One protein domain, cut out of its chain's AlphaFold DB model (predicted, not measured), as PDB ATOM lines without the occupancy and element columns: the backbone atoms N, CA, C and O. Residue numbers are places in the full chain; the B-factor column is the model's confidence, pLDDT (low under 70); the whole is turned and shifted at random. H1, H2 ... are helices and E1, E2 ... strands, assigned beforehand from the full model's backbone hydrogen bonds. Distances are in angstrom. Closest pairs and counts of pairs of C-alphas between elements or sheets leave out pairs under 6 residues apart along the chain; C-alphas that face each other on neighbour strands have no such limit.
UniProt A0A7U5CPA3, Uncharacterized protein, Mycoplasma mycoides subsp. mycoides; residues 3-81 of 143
ATOM      1  N   TYR A   3     202.083 -21.954 156.354       85.81
ATOM      2  CA  TYR A   3     203.025 -20.866 156.563       85.81
ATOM      3  C   TYR A   3     204.108 -21.031 155.512       85.81
ATOM      4  O   TYR A   3     204.908 -21.955 155.594       85.81
ATOM      5  N   ASP A   4     204.065 -20.173 154.496       85.44
ATOM      6  CA  ASP A   4     205.003 -20.203 153.375       85.44
ATOM      7  C   ASP A   4     205.076 -21.586 152.686       85.44
ATOM      8  O   ASP A   4     204.085 -22.027 152.086       85.44
ATOM      9  N   ASP A   5     206.199 -22.293 152.800       93.94
ATOM     10  CA  ASP A   5     206.449 -23.618 152.234       93.94
ATOM     11  C   ASP A   5     206.061 -24.784 153.166       93.94
ATOM     12  O   ASP A   5     206.102 -25.942 152.750       93.94
ATOM     13  N   GLN A   6     205.621 -24.511 154.401       90.69
ATOM     14  CA  GLN A   6     205.307 -25.536 155.402       90.69
ATOM     15  C   GLN A   6     203.831 -25.560 155.797       90.69
ATOM     16  O   GLN A   6     203.123 -24.551 155.831       90.69
ATOM     17  N   THR A   7     203.342 -26.758 156.128       91.62
ATOM     18  CA  THR A   7     201.996 -26.956 156.678       91.62
ATOM     19  C   THR A   7     202.096 -27.406 158.125       91.62
ATOM     20  O   THR A   7     202.650 -28.459 158.420       91.62
ATOM     21  N   HIS A   8     201.494 -26.628 159.017       89.88
ATOM     22  CA  HIS A   8     201.404 -26.928 160.441       89.88
ATOM     23  C   HIS A   8     199.969 -27.302 160.826       89.88
ATOM     24  O   HIS A   8     199.010 -26.898 160.160       89.88
ATOM     25  N   ILE A   9     199.797 -28.062 161.908       92.50
ATOM     26  CA  ILE A   9     198.471 -28.277 162.504       92.50
ATOM     27  C   ILE A   9     197.983 -26.927 163.030       92.50
ATOM     28  O   ILE A   9     198.704 -26.259 163.761       92.50
ATOM     29  N   ALA A  10     196.782 -26.523 162.621       89.94
ATOM     30  CA  ALA A  10     196.196 -25.270 163.078       89.94
ATOM     31  C   ALA A  10     195.494 -25.477 164.423       89.94
ATOM     32  O   ALA A  10     194.746 -26.443 164.598       89.94
ATOM     33  N   SER A  11     195.703 -24.547 165.344       93.69
ATOM     34  CA  SER A  11     194.901 -24.420 166.555       93.69
ATOM     35  C   SER A  11     193.470 -23.979 166.229       93.69
ATOM     36  O   SER A  11     193.164 -23.477 165.142       93.69
ATOM     37  N   ARG A  12     192.566 -24.151 167.197       92.69
ATOM     38  CA  ARG A  12     191.175 -23.696 167.076       92.69
ATOM     39  C   ARG A  12     191.095 -22.187 166.822       92.69
ATOM     40  O   ARG A  12     190.303 -21.769 165.982       92.69
ATOM     41  N   ASP A  13     191.916 -21.403 167.512       90.06
ATOM     42  CA  ASP A  13     191.882 -19.939 167.458       90.06
ATOM     43  C   ASP A  13     192.386 -19.410 166.114       90.06
ATOM     44  O   ASP A  13     191.816 -18.470 165.560       90.06
ATOM     45  N   GLU A  14     193.397 -20.063 165.538       91.00
ATOM     46  CA  GLU A  14     193.882 -19.762 164.189       91.00
ATOM     47  C   GLU A  14     192.816 -20.059 163.136       91.00
ATOM     48  O   GLU A  14     192.553 -19.226 162.272       91.00
ATOM     49  N   ILE A  15     192.148 -21.215 163.226       92.12
ATOM     50  CA  ILE A  15     191.048 -21.568 162.315       92.12
ATOM     51  C   ILE A  15     189.900 -20.562 162.445       92.12
ATOM     52  O   ILE A  15     189.352 -20.111 161.438       92.12
ATOM     53  N   PHE A  16     189.536 -20.197 163.673       92.06
ATOM     54  CA  PHE A  16     188.462 -19.248 163.938       92.06
ATOM     55  C   PHE A  16     188.790 -17.850 163.395       92.06
ATOM     56  O   PHE A  16     187.985 -17.266 162.669       92.06
ATOM     57  N   SER A  17     190.000 -17.353 163.656       90.06
ATOM     58  CA  SER A  17     190.482 -16.057 163.162       90.06
ATOM     59  C   SER A  17     190.598 -16.023 161.634       90.06
ATOM     60  O   SER A  17     190.246 -15.029 160.994       90.06
ATOM     61  N   LEU A  18     191.024 -17.126 161.011       90.00
ATOM     62  CA  LEU A  18     191.004 -17.279 159.554       90.00
ATOM     63  C   LEU A  18     189.577 -17.251 158.995       90.00
ATOM     64  O   LEU A  18     189.319 -16.598 157.986       90.00
ATOM     65  N   GLY A  19     188.630 -17.923 159.651       93.00
ATOM     66  CA  GLY A  19     187.220 -17.902 159.256       93.00
ATOM     67  C   GLY A  19     186.596 -16.507 159.352       93.00
ATOM     68  O   GLY A  19     185.805 -16.125 158.490       93.00
ATOM     69  N   LEU A  20     186.973 -15.741 160.377       92.62
ATOM     70  CA  LEU A  20     186.574 -14.349 160.567       92.62
ATOM     71  C   LEU A  20     187.152 -13.432 159.484       92.62
ATOM     72  O   LEU A  20     186.398 -12.760 158.779       92.62
ATOM     73  N   SER A  21     188.471 -13.471 159.289       90.44
ATOM     74  CA  SER A  21     189.154 -12.662 158.270       90.44
ATOM     75  C   SER A  21     188.682 -12.984 156.851       90.44
ATOM     76  O   SER A  21     188.430 -12.067 156.074       90.44
ATOM     77  N   GLY A  22     188.441 -14.259 156.526       91.06
ATOM     78  CA  GLY A  22     187.866 -14.671 155.241       91.06
ATOM     79  C   GLY A  22     186.448 -14.140 154.989       91.06
ATOM     80  O   GLY A  22     186.028 -14.043 153.839       91.06
ATOM     81  N   LYS A  23     185.717 -13.765 156.046       91.50
ATOM     82  CA  LYS A  23     184.402 -13.105 155.976       91.50
ATOM     83  C   LYS A  23     184.481 -11.583 156.134       91.50
ATOM     84  O   LYS A  23     183.435 -10.939 156.150       91.50
ATOM     85  N   ASN A  24     185.685 -11.021 156.256       91.50
ATOM     86  CA  ASN A  24     185.922  -9.621 156.605       91.50
ATOM     87  C   ASN A  24     185.183  -9.194 157.892       91.50
ATOM     88  O   ASN A  24     184.585  -8.124 157.957       91.50
ATOM     89  N   LEU A  25     185.179 -10.073 158.898       91.62
ATOM     90  CA  LEU A  25     184.572  -9.840 160.207       91.62
ATOM     91  C   LEU A  25     185.639  -9.871 161.300       91.62
ATOM     92  O   LEU A  25     186.614 -10.616 161.211       91.62
ATOM     93  N   SER A  26     185.420  -9.098 162.359       92.50
ATOM     94  CA  SER A  26     186.150  -9.213 163.620       92.50
ATOM     95  C   SER A  26     185.342 -10.030 164.631       92.50
ATOM     96  O   SER A  26     184.146 -10.268 164.445       92.50
ATOM     97  N   TYR A  27     185.992 -10.451 165.718       92.56
ATOM     98  CA  TYR A  27     185.297 -11.072 166.848       92.56
ATOM     99  C   TYR A  27     184.213 -10.146 167.414       92.56
ATOM    100  O   TYR A  27     183.099 -10.595 167.666       92.56
ATOM    101  N   ASP A  28     184.529  -8.860 167.547       94.50
ATOM    102  CA  ASP A  28     183.660  -7.820 168.095       94.50
ATOM    103  C   ASP A  28     182.352  -7.661 167.315       94.50
ATOM    104  O   ASP A  28     181.296  -7.485 167.921       94.50
ATOM    105  N   ALA A  29     182.409  -7.797 165.986       95.19
ATOM    106  CA  ALA A  29     181.266  -7.652 165.088       95.19
ATOM    107  C   ALA A  29     180.324  -8.874 165.061       95.19
ATOM    108  O   ALA A  29     179.255  -8.819 164.441       95.19
ATOM    109  N   LEU A  30     180.704  -9.996 165.685       95.88
ATOM    110  CA  LEU A  30     179.852 -11.182 165.733       95.88
ATOM    111  C   LEU A  30     178.615 -10.938 166.594       95.88
ATOM    112  O   LEU A  30     178.688 -10.318 167.650       95.88
ATOM    113  N   GLN A  31     177.481 -11.474 166.149       96.62
ATOM    114  CA  GLN A  31     176.235 -11.444 166.905       96.62
ATOM    115  C   GLN A  31     176.271 -12.460 168.043       96.62
ATOM    116  O   GLN A  31     176.799 -13.561 167.891       96.62
ATOM    117  N   THR A  32     175.668 -12.079 169.159       96.75
ATOM    118  CA  THR A  32     175.399 -12.955 170.298       96.75
ATOM    119  C   THR A  32     173.943 -13.413 170.279       96.75
ATOM    120  O   THR A  32     173.130 -12.900 169.513       96.75
ATOM    121  N   ASP A  33     173.591 -14.311 171.195       96.94
ATOM    122  CA  ASP A  33     172.194 -14.680 171.461       96.94
ATOM    123  C   ASP A  33     171.531 -13.762 172.513       96.94
ATOM    124  O   ASP A  33     170.428 -14.029 172.991       96.94
ATOM    125  N   ILE A  34     172.202 -12.676 172.915       97.94
ATOM    126  CA  ILE A  34     171.746 -11.774 173.975       97.94
ATOM    127  C   ILE A  34     170.880 -10.681 173.357       97.94
ATOM    128  O   ILE A  34     171.335  -9.905 172.516       97.94
ATOM    129  N   SER A  35     169.626 -10.577 173.800       97.94
ATOM    130  CA  SER A  35     168.741  -9.496 173.358       97.94
ATOM    131  C   SER A  35     169.265  -8.139 173.831       97.94
ATOM    132  O   SER A  35     169.591  -7.982 175.008       97.94
ATOM    133  N   TRP A  36     169.271  -7.134 172.951       97.50
ATOM    134  CA  TRP A  36     169.707  -5.779 173.319       97.50
ATOM    135  C   TRP A  36     168.885  -5.186 174.475       97.50
ATOM    136  O   TRP A  36     169.432  -4.488 175.318       97.50
ATOM    137  N   ASN A  37     167.598  -5.542 174.568       97.06
ATOM    138  CA  ASN A  37     166.690  -5.108 175.635       97.06
ATOM    139  C   ASN A  37     167.075  -5.627 177.027       97.06
ATOM    140  O   ASN A  37     166.563  -5.139 178.030       97.06
ATOM    141  N   SER A  38     167.928  -6.651 177.100       97.12
ATOM    142  CA  SER A  38     168.428  -7.172 178.375       97.12
ATOM    143  C   SER A  38     169.649  -6.408 178.898       97.12
ATOM    144  O   SER A  38     170.090  -6.666 180.017       97.12
ATOM    145  N   ALA A  39     170.191  -5.483 178.099       97.56
ATOM    146  CA  ALA A  39     171.428  -4.774 178.371       97.56
ATOM    147  C   ALA A  39     171.196  -3.314 178.757       97.56
ATOM    148  O   ALA A  39     170.307  -2.645 178.233       97.56
ATOM    149  N   THR A  40     172.060  -2.798 179.626       97.81
ATOM    150  CA  THR A  40     172.183  -1.367 179.902       97.81
ATOM    151  C   THR A  40     173.608  -0.900 179.633       97.81
ATOM    152  O   THR A  40     174.558  -1.678 179.717       97.81
ATOM    153  N   PHE A  41     173.742   0.383 179.304       97.94
ATOM    154  CA  PHE A  41     175.012   1.022 178.947       97.94
ATOM    155  C   PHE A  41     175.252   2.275 179.799       97.94
ATOM    156  O   PHE A  41     175.693   3.308 179.301       97.94
ATOM    157  N   ASN A  42     174.916   2.219 181.088       97.69
ATOM    158  CA  ASN A  42     174.986   3.373 181.984       97.69
ATOM    159  C   ASN A  42     176.426   3.846 182.180       97.69
ATOM    160  O   ASN A  42     176.674   5.053 182.150       97.69
ATOM    161  N   LEU A  43     177.373   2.913 182.340       96.81
ATOM    162  CA  LEU A  43     178.782   3.262 182.499       96.81
ATOM    163  C   LEU A  43     179.335   3.910 181.223       96.81
ATOM    164  O   LEU A  43     179.940   4.979 181.287       96.81
ATOM    165  N   LEU A  44     179.045   3.337 180.054       97.44
ATOM    166  CA  LEU A  44     179.428   3.930 178.769       97.44
ATOM    167  C   LEU A  44     178.800   5.319 178.576       97.44
ATOM    168  O   LEU A  44     179.491   6.271 178.220       97.44
ATOM    169  N   ASN A  45     177.515   5.469 178.905       98.00
ATOM    170  CA  ASN A  45     176.824   6.753 178.850       98.00
ATOM    171  C   ASN A  45     177.416   7.789 179.813       98.00
ATOM    172  O   ASN A  45     177.443   8.970 179.471       98.00
ATOM    173  N   SER A  46     177.906   7.395 180.995       97.31
ATOM    174  CA  SER A  46     178.623   8.332 181.872       97.31
ATOM    175  C   SER A  46     179.921   8.837 181.241       97.31
ATOM    176  O   SER A  46     180.149  10.044 181.252       97.31
ATOM    177  N   TYR A  47     180.695   7.964 180.585       95.50
ATOM    178  CA  TYR A  47     181.901   8.368 179.857       95.50
ATOM    179  C   TYR A  47     181.582   9.307 178.690       95.50
ATOM    180  O   TYR A  47     182.253  10.320 178.509       95.50
ATOM    181  N   PHE A  48     180.531   9.022 177.918       97.06
ATOM    182  CA  PHE A  48     180.101   9.922 176.845       97.06
ATOM    183  C   PHE A  48     179.709  11.300 177.378       97.06
ATOM    184  O   PHE A  48     180.149  12.303 176.818       97.06
ATOM    185  N   LYS A  49     178.976  11.371 178.498       97.31
ATOM    186  CA  LYS A  49     178.633  12.652 179.140       97.31
ATOM    187  C   LYS A  49     179.870  13.443 179.559       97.31
ATOM    188  O   LYS A  49     179.919  14.641 179.302       97.31
ATOM    189  N   GLU A  50     180.855  12.792 180.176       95.88
ATOM    190  CA  GLU A  50     182.111  13.441 180.585       95.88
ATOM    191  C   GLU A  50     182.889  14.011 179.389       95.88
ATOM    192  O   GLU A  50     183.491  15.078 179.495       95.88
ATOM    193  N   LEU A  51     182.820  13.344 178.235       95.56
ATOM    194  CA  LEU A  51     183.444  13.786 176.985       95.56
ATOM    195  C   LEU A  51     182.593  14.788 176.183       95.56
ATOM    196  O   LEU A  51     183.026  15.237 175.122       95.56
ATOM    197  N   GLY A  52     181.386  15.132 176.644       95.81
ATOM    198  CA  GLY A  52     180.452  15.988 175.902       95.81
ATOM    199  C   GLY A  52     179.867  15.332 174.641       95.81
ATOM    200  O   GLY A  52     179.400  16.029 173.742       95.81
ATOM    201  N   ILE A  53     179.896  14.000 174.562       95.25
ATOM    202  CA  ILE A  53     179.330  13.195 173.474       95.25
ATOM    203  C   ILE A  53     177.859  12.886 173.795       95.25
ATOM    204  O   ILE A  53     177.489  12.690 174.956       95.25
ATOM    205  N   ARG A  54     176.999  12.828 172.767       95.50
ATOM    206  CA  ARG A  54     175.598  12.401 172.933       95.50
ATOM    207  C   ARG A  54     175.549  10.976 173.496       95.50
ATOM    208  O   ARG A  54     176.273  10.098 173.039       95.50
ATOM    209  N   ILE A  55     174.673  10.756 174.470       97.62
ATOM    210  CA  ILE A  55     174.459   9.436 175.065       97.62
ATOM    211  C   ILE A  55     173.652   8.512 174.154       97.62
ATOM    212  O   ILE A  55     172.958   8.965 173.250       97.62
ATOM    213  N   ILE A  56     173.736   7.218 174.439       97.69
ATOM    214  CA  ILE A  56     172.916   6.173 173.837       97.69
ATOM    215  C   ILE A  56     171.532   6.228 174.485       97.69
ATOM    216  O   ILE A  56     171.416   6.059 175.705       97.69
ATOM    217  N   GLU A  57     170.500   6.448 173.675       96.06
ATOM    218  CA  GLU A  57     169.104   6.535 174.118       96.06
ATOM    219  C   GLU A  57     168.267   5.350 173.632       96.06
ATOM    220  O   GLU A  57     167.363   4.907 174.343       96.06
ATOM    221  N   ASP A  58     168.574   4.812 172.449       96.75
ATOM    222  CA  ASP A  58     167.773   3.763 171.823       96.75
ATOM    223  C   ASP A  58     168.597   2.680 171.097       96.75
ATOM    224  O   ASP A  58     169.830   2.651 171.100       96.75
ATOM    225  N   TYR A  59     167.888   1.733 170.478       97.56
ATOM    226  CA  TYR A  59     168.495   0.653 169.702       97.56
ATOM    227  C   TYR A  59     169.223   1.141 168.443       97.56
ATOM    228  O   TYR A  59     170.222   0.539 168.051       97.56
ATOM    229  N   ASN A  60     168.757   2.213 167.797       97.94
ATOM    230  CA  ASN A  60     169.413   2.739 166.600       97.94
ATOM    231  C   ASN A  60     170.788   3.310 166.947       97.94
ATOM    232  O   ASN A  60     171.734   3.122 166.182       97.94
ATOM    233  N   ASP A  61     170.921   3.923 168.124       97.75
ATOM    234  CA  ASP A  61     172.207   4.375 168.647       97.75
ATOM    235  C   ASP A  61     173.170   3.196 168.826       97.75
ATOM    236  O   ASP A  61     174.307   3.245 168.352       97.75
ATOM    237  N   LEU A  62     172.699   2.092 169.415       98.06
ATOM    238  CA  LEU A  62     173.496   0.868 169.552       98.06
ATOM    239  C   LEU A  62     173.915   0.287 168.199       98.06
ATOM    240  O   LEU A  62     175.057  -0.144 168.052       98.06
ATOM    241  N   VAL A  63     173.024   0.287 167.206       98.06
ATOM    242  CA  VAL A  63     173.345  -0.158 165.839       98.06
ATOM    243  C   VAL A  63     174.384   0.757 165.194       98.06
ATOM    244  O   VAL A  63     175.308   0.262 164.555       98.06
ATOM    245  N   SER A  64     174.271   2.074 165.381       96.75
ATOM    246  CA  SER A  64     175.210   3.056 164.820       96.75
ATOM    247  C   SER A  64     176.630   2.924 165.379       96.75
ATOM    248  O   SER A  64     177.596   3.217 164.681       96.75
ATOM    249  N   LEU A  65     176.749   2.436 166.617       96.75
ATOM    250  CA  LEU A  65     178.012   2.136 167.293       96.75
ATOM    251  C   LEU A  65     178.470   0.683 167.082       96.75
ATOM    252  O   LEU A  65     179.432   0.251 167.711       96.75
ATOM    253  N   GLU A  66     177.760  -0.086 166.251       97.31
ATOM    254  CA  GLU A  66     178.003  -1.513 166.002       97.31
ATOM    255  C   GLU A  66     177.942  -2.398 167.266       97.31
ATOM    256  O   GLU A  66     178.478  -3.508 167.308       97.31
ATOM    257  N   LEU A  67     177.232  -1.943 168.302       98.12
ATOM    258  CA  LEU A  67     177.020  -2.670 169.561       98.12
ATOM    259  C   LEU A  67     175.816  -3.618 169.499       98.12
ATOM    260  O   LEU A  67     175.677  -4.515 170.333       98.12
ATOM    261  N   ALA A  68     174.939  -3.446 168.514       98.31
ATOM    262  CA  ALA A  68     173.799  -4.320 168.294       98.31
ATOM    263  C   ALA A  68     173.501  -4.502 166.804       98.31
ATOM    264  O   ALA A  68     173.774  -3.632 165.978       98.31
ATOM    265  N   LYS A  69     172.929  -5.652 166.447       97.69
ATOM    266  CA  LYS A  69     172.490  -5.976 165.086       97.69
ATOM    267  C   LYS A  69     171.404  -7.043 165.139       97.69
ATOM    268  O   LYS A  69     171.517  -7.983 165.914       97.69
ATOM    269  N   ASN A  70     170.390  -6.957 164.279       97.12
ATOM    270  CA  ASN A  70     169.258  -7.899 164.228       97.12
ATOM    271  C   ASN A  70     168.609  -8.164 165.602       97.12
ATOM    272  O   ASN A  70     168.305  -9.306 165.937       97.12
ATOM    273  N   ASN A  71     168.389  -7.111 166.394       97.50
ATOM    274  CA  ASN A  71     167.723  -7.170 167.699       97.50
ATOM    275  C   ASN A  71     168.492  -7.955 168.790       97.50
ATOM    276  O   ASN A  71     167.938  -8.263 169.849       97.50
ATOM    277  N   VAL A  72     169.777  -8.230 168.563       98.44
ATOM    278  CA  VAL A  72     170.704  -8.827 169.534       98.44
ATOM    279  C   VAL A  72     171.972  -7.986 169.649       98.44
ATOM    280  O   VAL A  72     172.274  -7.183 168.762       98.44
ATOM    281  N   LEU A  73     172.710  -8.145 170.743       98.50
ATOM    282  CA  LEU A  73     174.011  -7.505 170.910       98.50
ATOM    283  C   LEU A  73     175.053  -8.149 169.999       98.50
ATOM    284  O   LEU A  73     175.028  -9.361 169.760       98.50
ATOM    285  N   THR A  74     176.012  -7.349 169.555       98.12
ATOM    286  CA  THR A  74     177.296  -7.871 169.085       98.12
ATOM    287  C   THR A  74     178.172  -8.256 170.281       98.12
ATOM    288  O   THR A  74     177.862  -7.913 171.426       98.12
ATOM    289  N   ASN A  75     179.281  -8.959 170.049       97.00
ATOM    290  CA  ASN A  75     180.256  -9.237 171.103       97.00
ATOM    291  C   ASN A  75     180.778  -7.938 171.731       97.00
ATOM    292  O   ASN A  75     180.878  -7.870 172.955       97.00
ATOM    293  N   ALA A  76     181.028  -6.893 170.932       97.56
ATOM    294  CA  ALA A  76     181.387  -5.569 171.447       97.56
ATOM    295  C   ALA A  76     180.312  -5.002 172.384       97.56
ATOM    296  O   ALA A  76     180.621  -4.567 173.495       97.56
ATOM    297  N   GLY A  77     179.040  -5.064 171.978       97.88
ATOM    298  CA  GLY A  77     177.925  -4.639 172.824       97.88
ATOM    299  C   GLY A  77     177.845  -5.430 174.128       97.88
ATOM    300  O   GLY A  77     177.719  -4.843 175.198       97.88
ATOM    301  N   ALA A  78     177.988  -6.753 174.063       97.75
ATOM    302  CA  ALA A  78     177.962  -7.617 175.240       97.75
ATOM    303  C   ALA A  78     179.152  -7.381 176.193       97.75
ATOM    304  O   ALA A  78     179.002  -7.532 177.406       97.75
ATOM    305  N   LEU A  79     180.316  -7.007 175.655       97.19
ATOM    306  CA  LEU A  79     181.527  -6.673 176.409       97.19
ATOM    307  C   LEU A  79     181.454  -5.304 177.103       97.19
ATOM    308  O   LEU A  79     182.066  -5.128 178.160       97.19
ATOM    309  N   LEU A  80     180.733  -4.346 176.512       97.06
ATOM    310  CA  LEU A  80     180.559  -2.987 177.040       97.06
ATOM    311  C   LEU A  80     179.305  -2.817 177.909       97.06
ATOM    312  O   LEU A  80     179.217  -1.839 178.647       97.06
ATOM    313  N   ALA A  81     178.349  -3.745 177.835       97.56
ATOM    314  CA  ALA A  81     177.139  -3.722 178.648       97.56
ATOM    315  C   ALA A  81     177.435  -3.886 180.148       97.56
ATOM    316  O   ALA A  81     178.308  -4.659 180.554       97.56
TER     317      ALA A  81
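This is residues 3 to 81 of the 143 residues of an uncharacterized protein of Mycoplasma mycoides subsp. mycoides (UniProt A0A7U5CPA3). A thin arm, residues 3 to 15, which run into H1, sticks out from a small body, where H2, H3 and H4 gather loosely with a two-stranded sheet of E1 and E2. H4 lies near the middle of the whole, by the sheet, while H1 and H2 lie toward opposite ends of the long axis. The printed part has 79 residues, with four named helices and two named strands in the order H1 E1 H2 H3 E2 H4; the sheet has the order E1 - E2, antiparallel, and the class is mostly helix. The whole is loose, with a radius of gyration of the C-alphas of 16.7 A, and only just elongated, spanning 53 by 26 by 17 A.

Residues 3 to 15 stand free, of which 12 to 15 belong to H1, residues 12 to 22. H1 is apart from H2, residues 42 to 50, from H3, residues 59 to 64, from E2, residues 72 to 74, and from H4, residues 75 to 80. E1, residues 31 to 35, is the antiparallel neighbour of E2, with 138 degrees between their directions. N 32 and O 73 are within hydrogen-bond range at 2.9 A, as are N 73 and O 34 at 2.9 A. Residues 68 to 69 also pair, antiparallel, with residues 72 to 73 of E2. H2 and H4 are close but not clearly touching; their closest C-alphas, those of Leu 44 and Leu 80, are 7.2 A apart. H3 and H4 are close but not clearly touching, with the C-alphas of Leu 62 and Gly 77 closest at 7.8 A. They are only just about perpendicular, at 71 degrees. H3 and E2 are near each other, with 7 pairs of C-alphas within 10 A. The closest C-alphas of E1 and H4 are those of Thr 32 and Asn 75, 6.2 A apart. In H1, H2, H3 and H4 every O i to N i+4 pair is within hydrogen-bond range.

H1 begins at C-alpha 12, (191.175, -23.696, 167.076), and is 15.2 A long. E1 measures 10.1 A, H2 12.4 A, H3 8.6 A and E2 6.7 A from first to last C-alpha. H2 begins at C-alpha 42, (174.986, 3.373, 181.984). H4, 8.6 A long, ends at C-alpha 80, (180.559, -2.987, 177.040).

The C-alphas of Asp 5 and Lys 49 are the two farthest apart, at 53.0 A. Without the stretch that stands free, the body of 66 residues spans 38 by 23 by 17 A. The printed part has no cut. The link from E2 to H4 is tight, the other links between named elements are short, and none is long. The mean pLDDT of the printed part is 95.2, and no printed residue is under 70.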